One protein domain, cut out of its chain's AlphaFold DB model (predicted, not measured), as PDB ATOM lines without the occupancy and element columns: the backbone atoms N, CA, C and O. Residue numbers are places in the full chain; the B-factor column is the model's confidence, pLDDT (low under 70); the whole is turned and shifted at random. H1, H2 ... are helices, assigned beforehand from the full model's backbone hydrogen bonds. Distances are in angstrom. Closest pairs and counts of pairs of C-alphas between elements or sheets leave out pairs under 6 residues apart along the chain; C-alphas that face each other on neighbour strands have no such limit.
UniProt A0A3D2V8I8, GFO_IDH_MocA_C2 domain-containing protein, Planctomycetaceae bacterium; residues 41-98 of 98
ATOM      1  N   ILE A  41     191.598 264.880 147.250       92.88
ATOM      2  CA  ILE A  41     191.012 264.341 148.488       92.88
ATOM      3  C   ILE A  41     190.087 265.328 149.207       92.88
ATOM      4  O   ILE A  41     189.074 264.910 149.766       92.88
ATOM      5  N   GLN A  42     190.366 266.633 149.166       91.69
ATOM      6  CA  GLN A  42     189.530 267.653 149.802       91.69
ATOM      7  C   GLN A  42     188.129 267.735 149.186       91.69
ATOM      8  O   GLN A  42     187.142 267.943 149.901       91.69
ATOM      9  N   ILE A  43     188.012 267.516 147.873       92.69
ATOM     10  CA  ILE A  43     186.722 267.466 147.173       92.69
ATOM     11  C   ILE A  43     185.949 266.213 147.612       92.69
ATOM     12  O   ILE A  43     184.759 266.287 147.949       92.69
ATOM     13  N   GLY A  44     186.635 265.067 147.685       92.81
ATOM     14  CA  GLY A  44     186.061 263.810 148.178       92.81
ATOM     15  C   GLY A  44     185.598 263.896 149.638       92.81
ATOM     16  O   GLY A  44     184.482 263.489 149.968       92.81
ATOM     17  N   HIS A  45     186.410 264.504 150.503       92.94
ATOM     18  CA  HIS A  45     186.081 264.750 151.904       92.94
ATOM     19  C   HIS A  45     184.838 265.636 152.038       92.94
ATOM     20  O   HIS A  45     183.892 265.269 152.733       92.94
ATOM     21  N   THR A  46     184.793 266.764 151.324       92.38
ATOM     22  CA  THR A  46     183.678 267.722 151.410       92.38
ATOM     23  C   THR A  46     182.355 267.109 150.946       92.38
ATOM     24  O   THR A  46     181.328 267.271 151.609       92.38
ATOM     25  N   SER A  47     182.363 266.367 149.835       94.44
ATOM     26  CA  SER A  47     181.152 265.720 149.308       94.44
ATOM     27  C   SER A  47     180.627 264.623 150.241       94.44
ATOM     28  O   SER A  47     179.429 264.572 150.524       94.44
ATOM     29  N   THR A  48     181.522 263.803 150.795       93.81
ATOM     30  CA  THR A  48     181.164 262.734 151.740       93.81
ATOM     31  C   THR A  48     180.673 263.302 153.074       93.81
ATOM     32  O   THR A  48     179.660 262.849 153.613       93.81
ATOM     33  N   MET A  49     181.330 264.349 153.586       95.06
ATOM     34  CA  MET A  49     180.925 265.052 154.808       95.06
ATOM     35  C   MET A  49     179.490 265.581 154.706       95.06
ATOM     36  O   MET A  49     178.711 265.449 155.651       95.06
ATOM     37  N   LEU A  50     179.101 266.119 153.545       94.62
ATOM     38  CA  LEU A  50     177.745 266.620 153.326       94.62
ATOM     39  C   LEU A  50     176.686 265.516 153.471       94.62
ATOM     40  O   LEU A  50     175.647 265.741 154.096       94.62
ATOM     41  N   CYS A  51     176.951 264.311 152.957       96.19
ATOM     42  CA  CYS A  51     176.059 263.163 153.132       96.19
ATOM     43  C   CYS A  51     175.908 262.775 154.611       96.19
ATOM     44  O   CYS A  51     174.797 262.500 155.072       96.19
ATOM     45  N   HIS A  52     177.005 262.783 155.373       95.25
ATOM     46  CA  HIS A  52     176.966 262.496 156.807       95.25
ATOM     47  C   HIS A  52     176.182 263.556 157.583       95.25
ATOM     48  O   HIS A  52     175.280 263.205 158.343       95.25
ATOM     49  N   LEU A  53     176.446 264.838 157.338       96.56
ATOM     50  CA  LEU A  53     175.702 265.944 157.942       96.56
ATOM     51  C   LEU A  53     174.205 265.880 157.615       96.56
ATOM     52  O   LEU A  53     173.380 266.082 158.503       96.56
ATOM     53  N   GLY A  54     173.846 265.533 156.375       96.81
ATOM     54  CA  GLY A  54     172.454 265.324 155.970       96.81
ATOM     55  C   GLY A  54     171.774 264.207 156.764       96.81
ATOM     56  O   GLY A  54     170.660 264.383 157.256       96.81
ATOM     57  N   ASN A  55     172.469 263.086 156.972       97.19
ATOM     58  CA  ASN A  55     171.969 261.993 157.806       97.19
ATOM     59  C   ASN A  55     171.807 262.410 159.274       97.19
ATOM     60  O   ASN A  55     170.821 262.039 159.909       97.19
ATOM     61  N   ILE A  56     172.741 263.191 159.824       97.50
ATOM     62  CA  ILE A  56     172.641 263.689 161.202       97.50
ATOM     63  C   ILE A  56     171.448 264.642 161.330       97.50
ATOM     64  O   ILE A  56     170.628 264.456 162.224       97.50
ATOM     65  N   ALA A  57     171.298 265.599 160.410       97.69
ATOM     66  CA  ALA A  57     170.174 266.536 160.387       97.69
ATOM     67  C   ALA A  57     168.821 265.808 160.293       97.69
ATOM     68  O   ALA A  57     167.866 266.152 160.990       97.69
ATOM     69  N   GLN A  58     168.750 264.754 159.473       97.88
ATOM     70  CA  GLN A  58     167.556 263.922 159.337       97.88
ATOM     71  C   GLN A  58     167.216 263.182 160.640       97.88
ATOM     72  O   GLN A  58     166.050 263.149 161.029       97.88
ATOM     73  N   ARG A  59     168.215 262.636 161.343       96.69
ATOM     74  CA  ARG A  59     168.021 261.926 162.620       96.69
ATOM     75  C   ARG A  59     167.637 262.855 163.768       96.69
ATOM     76  O   ARG A  59     166.896 262.449 164.658       96.69
ATOM     77  N   THR A  60     168.152 264.082 163.773       97.00
ATOM     78  CA  THR A  60     167.874 265.069 164.826       97.00
ATOM     79  C   THR A  60     166.630 265.912 164.547       97.00
ATOM     80  O   THR A  60     166.144 266.586 165.459       97.00
ATOM     81  N   GLY A  61     166.108 265.871 163.316       97.50
ATOM     82  CA  GLY A  61     164.886 266.557 162.899       97.50
ATOM     83  C   GLY A  61     165.028 268.076 162.780       97.50
ATOM     84  O   GLY A  61     164.036 268.788 162.921       97.50
ATOM     85  N   ARG A  62     166.248 268.592 162.579       96.94
ATOM     86  CA  ARG A  62     166.530 270.036 162.554       96.94
ATOM     87  C   ARG A  62     167.741 270.387 161.695       96.94
ATOM     88  O   ARG A  62     168.599 269.550 161.433       96.94
ATOM     89  N   THR A  63     167.819 271.654 161.296       97.38
ATOM     90  CA  THR A  63     168.991 272.219 160.615       97.38
ATOM     91  C   THR A  63     170.195 272.243 161.554       97.38
ATOM     92  O   THR A  63     170.065 272.619 162.717       97.38
ATOM     93  N   LEU A  64     171.370 271.883 161.035       97.75
ATOM     94  CA  LEU A  64     172.637 271.951 161.761       97.75
ATOM     95  C   LEU A  64     173.377 273.246 161.413       97.75
ATOM     96  O   LEU A  64     173.504 273.599 160.240       97.75
ATOM     97  N   SER A  65     173.910 273.930 162.423       97.75
ATOM     98  CA  SER A  65     174.924 274.968 162.228       97.75
ATOM     99  C   SER A  65     176.304 274.321 162.245       97.75
ATOM    100  O   SER A  65     176.619 273.579 163.172       97.75
ATOM    101  N   ILE A  66     177.123 274.599 161.229       96.75
ATOM    102  CA  ILE A  66     178.461 274.014 161.093       96.75
ATOM    103  C   ILE A  66     179.529 275.092 160.938       96.75
ATOM    104  O   ILE A  66     179.266 276.181 160.424       96.75
ATOM    105  N   ASN A  67     180.760 274.770 161.327       95.31
ATOM    106  CA  ASN A  67     181.928 275.546 160.943       95.31
ATOM    107  C   ASN A  67     182.316 275.181 159.496       95.31
ATOM    108  O   ASN A  67     182.732 274.051 159.247       95.31
ATOM    109  N   PRO A  68     182.242 276.113 158.531       91.62
ATOM    110  CA  PRO A  68     182.479 275.809 157.120       91.62
ATOM    111  C   PRO A  68     183.931 275.421 156.807       91.62
ATOM    112  O   PRO A  68     184.195 274.897 155.732       91.62
ATOM    113  N   LYS A  69     184.879 275.673 157.720       91.81
ATOM    114  CA  LYS A  69     186.292 275.324 157.518       91.81
ATOM    115  C   LYS A  69     186.590 273.848 157.768       91.81
ATOM    116  O   LYS A  69     187.536 273.332 157.193       91.81
ATOM    117  N   ASN A  70     185.840 273.193 158.654       90.19
ATOM    118  CA  ASN A  70     186.115 271.810 159.066       90.19
ATOM    119  C   ASN A  70     184.864 270.919 159.141       90.19
ATOM    120  O   ASN A  70     184.975 269.740 159.451       90.19
ATOM    121  N   GLY A  71     183.676 271.467 158.880       92.62
ATOM    122  CA  GLY A  71     182.410 270.739 158.889       92.62
ATOM    123  C   GLY A  71     181.846 270.427 160.278       92.62
ATOM    124  O   GLY A  71     180.736 269.906 160.346       92.62
ATOM    125  N   HIS A  72     182.546 270.750 161.374       94.25
ATOM    126  CA  HIS A  72     182.074 270.426 162.724       94.25
ATOM    127  C   HIS A  72     180.770 271.148 163.061       94.25
ATOM    128  O   HIS A  72     180.629 272.345 162.804       94.25
ATOM    129  N   ILE A  73     179.848 270.424 163.696       96.88
ATOM    130  CA  ILE A  73     178.586 270.973 164.196       96.88
ATOM    131  C   ILE A  73     178.881 271.869 165.404       96.88
ATOM    132  O   ILE A  73     179.677 271.524 166.276       96.88
ATOM    133  N   VAL A  74     178.241 273.034 165.455       97.19
ATOM    134  CA  VAL A  74     178.465 274.057 166.480       97.19
ATOM    135  C   VAL A  74     177.220 274.190 167.351       97.19
ATOM    136  O   VAL A  74     176.131 274.436 166.842       97.19
ATOM    137  N   GLY A  75     177.393 274.067 168.670       96.56
ATOM    138  CA  GLY A  75     176.337 274.337 169.653       96.56
ATOM    139  C   GLY A  75     175.215 273.292 169.725       96.56
ATOM    140  O   GLY A  75     174.147 273.607 170.241       96.56
ATOM    141  N   ASP A  76     175.429 272.073 169.218       96.19
ATOM    142  CA  ASP A  76     174.439 270.988 169.253       96.19
ATOM    143  C   ASP A  76     175.065 269.663 169.719       96.19
ATOM    144  O   ASP A  76     175.425 268.790 168.924       96.19
ATOM    145  N   ASP A  77     175.171 269.504 171.039       94.75
ATOM    146  CA  ASP A  77     175.747 268.312 171.674       94.75
ATOM    147  C   ASP A  77     174.971 267.032 171.338       94.75
ATOM    148  O   ASP A  77     175.541 265.945 171.261       94.75
ATOM    149  N   ALA A  78     173.657 267.138 171.121       94.50
ATOM    150  CA  ALA A  78     172.830 265.993 170.761       94.50
ATOM    151  C   ALA A  78     173.114 265.515 169.330       94.50
ATOM    152  O   ALA A  78     173.122 264.309 169.090       94.50
ATOM    153  N   ALA A  79     173.378 266.431 168.396       96.38
ATOM    154  CA  ALA A  79     173.808 266.086 167.045       96.38
ATOM    155  C   ALA A  79     175.255 265.568 167.017       96.38
ATOM    156  O   ALA A  79     175.536 264.589 166.325       96.38
ATOM    157  N   MET A  80     176.151 266.153 167.821       95.06
ATOM    158  CA  MET A  80     177.555 265.731 167.917       95.06
ATOM    159  C   MET A  80     177.737 264.290 168.414       95.06
ATOM    160  O   MET A  80     178.740 263.659 168.094       95.06
ATOM    161  N   LYS A  81     176.745 263.707 169.099       93.12
ATOM    162  CA  LYS A  81     176.741 262.269 169.431       93.12
ATOM    163  C   LYS A  81     176.765 261.354 168.203       93.12
ATOM    164  O   LYS A  81     177.230 260.229 168.313       93.12
ATOM    165  N   TYR A  82     176.282 261.818 167.049       93.44
ATOM    166  CA  TYR A  82     176.309 261.064 165.791       93.44
ATOM    167  C   TYR A  82     177.547 261.350 164.931       93.44
ATOM    168  O   TYR A  82     177.682 260.764 163.860       93.44
ATOM    169  N   TRP A  83     178.414 262.273 165.361       90.56
ATOM    170  CA  TRP A  83     179.649 262.619 164.654       90.56
ATOM    171  C   TRP A  83     180.737 261.561 164.851       90.56
ATOM    172  O   TRP A  83     181.505 261.269 163.939       90.56
ATOM    173  N   GLN A  84     180.804 261.002 166.059       83.38
ATOM    174  CA  GLN A  84     181.794 259.999 166.432       83.38
ATOM    175  C   GLN A  84     181.387 258.609 165.939       83.38
ATOM    176  O   GLN A  84     180.209 258.321 165.707       83.38
ATOM    177  N   ARG A  85     182.382 257.735 165.799       81.94
ATOM    178  CA  ARG A  85     182.201 256.325 165.457       81.94
ATOM    179  C   ARG A  85     182.723 255.465 166.600       81.94
ATOM    180  O   ARG A  85     183.776 255.764 167.154       81.94
ATOM    181  N   ASP A  86     182.017 254.383 166.904       82.50
ATOM    182  CA  ASP A  86     182.544 253.347 167.785       82.50
ATOM    183  C   ASP A  86     183.595 252.547 167.008       82.50
ATOM    184  O   ASP A  86     183.290 251.886 166.006       82.50
ATOM    185  N   TYR A  87     184.848 252.663 167.431       84.06
ATOM    186  CA  TYR A  87     185.957 251.897 166.875       84.06
ATOM    187  C   TYR A  87     186.160 250.612 167.679       84.06
ATOM    188  O   TYR A  87     185.835 250.547 168.862       84.06
ATOM    189  N   ALA A  88     186.689 249.578 167.024       85.81
ATOM    190  CA  ALA A  88     187.057 248.339 167.701       85.81
ATOM    191  C   ALA A  88     188.234 248.564 168.669       85.81
ATOM    192  O   ALA A  88     189.040 249.478 168.471       85.81
ATOM    193  N   ASP A  89     188.363 247.699 169.677       87.50
ATOM    194  CA  ASP A  89     189.482 247.737 170.624       87.50
ATOM    195  C   ASP A  89     190.832 247.753 169.880       87.50
ATOM    196  O   ASP A  89     191.046 246.996 168.929       87.50
ATOM    197  N   GLY A  90     191.734 248.650 170.292       85.19
ATOM    198  CA  GLY A  90     193.037 248.875 169.651       85.19
ATOM    199  C   GLY A  90     193.040 249.863 168.474       85.19
ATOM    200  O   GLY A  90     194.111 250.258 168.036       85.19
ATOM    201  N   TRP A  91     191.875 250.313 167.990       81.88
ATOM    202  CA  TRP A  91     191.773 251.305 166.901       81.88
ATOM    203  C   TRP A  91     191.497 252.733 167.383       81.88
ATOM    204  O   TRP A  91     191.502 253.666 166.586       81.88
ATOM    205  N   VAL A  92     191.235 252.913 168.679       77.62
ATOM    206  CA  VAL A  92     190.939 254.225 169.278       77.62
ATOM    207  C   VAL A  92     192.214 255.053 169.494       77.62
ATOM    208  O   VAL A  92     192.171 256.277 169.412       77.62
ATOM    209  N   GLU A  93     193.352 254.401 169.750       65.56
ATOM    210  CA  GLU A  93     194.598 255.065 170.167       65.56
ATOM    211  C   GLU A  93     195.320 255.808 169.028       65.56
ATOM    212  O   GLU A  93     196.114 256.703 169.299       65.56
ATOM    213  N   ASP A  94     195.003 255.506 167.764       58.72
ATOM    214  CA  ASP A  94     195.685 256.060 166.579       58.72
ATOM    215  C   ASP A  94     194.949 257.265 165.947       58.72
ATOM    216  O   ASP A  94     195.247 257.703 164.838       58.72
ATOM    217  N   LEU A  95     193.935 257.810 166.632       59.44
ATOM    218  CA  LEU A  95     193.037 258.835 166.073       59.44
ATOM    219  C   LEU A  95     193.392 260.279 166.463       59.44
ATOM    220  O   LEU A  95     192.741 261.215 165.995       59.44
ATOM    221  N   THR A  96     194.423 260.505 167.283       46.59
ATOM    222  CA  THR A  96     194.912 261.860 167.589       46.59
ATOM    223  C   THR A  96     195.853 262.363 166.497       46.59
ATOM    224  O   THR A  96     197.062 262.463 166.698       46.59
ATOM    225  N   ILE A  97     195.297 262.716 165.340       47.22
ATOM    226  CA  ILE A  97     195.998 263.575 164.380       47.22
ATOM    227  C   ILE A  97     195.982 264.984 164.992       47.22
ATOM    228  O   ILE A  97     194.938 265.637 165.021       47.22
ATOM    229  N   THR A  98     197.107 265.378 165.598       38.97
ATOM    230  CA  THR A  98     197.321 266.718 166.179       38.97
ATOM    231  C   THR A  98     197.741 267.717 165.115       38.97
ATOM    232  O   THR A  98     198.400 267.295 164.138       38.97
TER     233      THR A  98
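Overview. This is residues 41 to 98 of the 98 residues of the protein "GFO_IDH_MocA_C2 domain-containing protein" of Planctomycetaceae bacterium (UniProt A0A3D2V8I8). One long straight helix, H1, has a looped stretch, residues 61 to 76, running back along one side of it and then folding back on itself to the very short helix H2, which packs near the last residues of H1. From H2 a tail without named elements, residues 81 to 98, runs out to the side, and its residues 88 to 94 stick out free of the rest. The printed part has 58 residues, with two named helices in the order H1, H2 and no named strand. The class is all helix, though under half of the residues, 24 of 58, are in named elements. The whole is only just loose, close to compact, with a radius of gyration of the C-alphas of 12.7 A and spans of 35 by 26 by 18 A.

Arrangement. H1, residues 41 to 60, touches H2, residues 77 to 80, with its residues 56 to 60 alone. Their closest C-alphas, those of Thr 60 and Ala 79, are 6.4 A apart, and their centres are 15.0 A apart. In H1 every O i to N i+4 pair is within hydrogen-bond range. H2 is too short for such a pair, but its one O i to N i+3 pair is within range.

Along the chain. H1 runs 28.3 A from C-alpha 41 at (191.012, 264.341, 148.488) to C-alpha 60 at (167.874, 265.069, 164.826). H2 covers 4.9 A and ends with C-alpha 80 at (177.555, 265.731, 167.917).

Size, cuts and confidence. The two C-alphas farthest apart, those of Thr 63 and Gly 90, are 34.7 A from each other. The link from H1 to H2, 16 residues, is long. The printed part has no cut and ends at Thr 98, the chain's last residue. The mean pLDDT of the printed part is 88.8, and residues 93 to 98 are under 70.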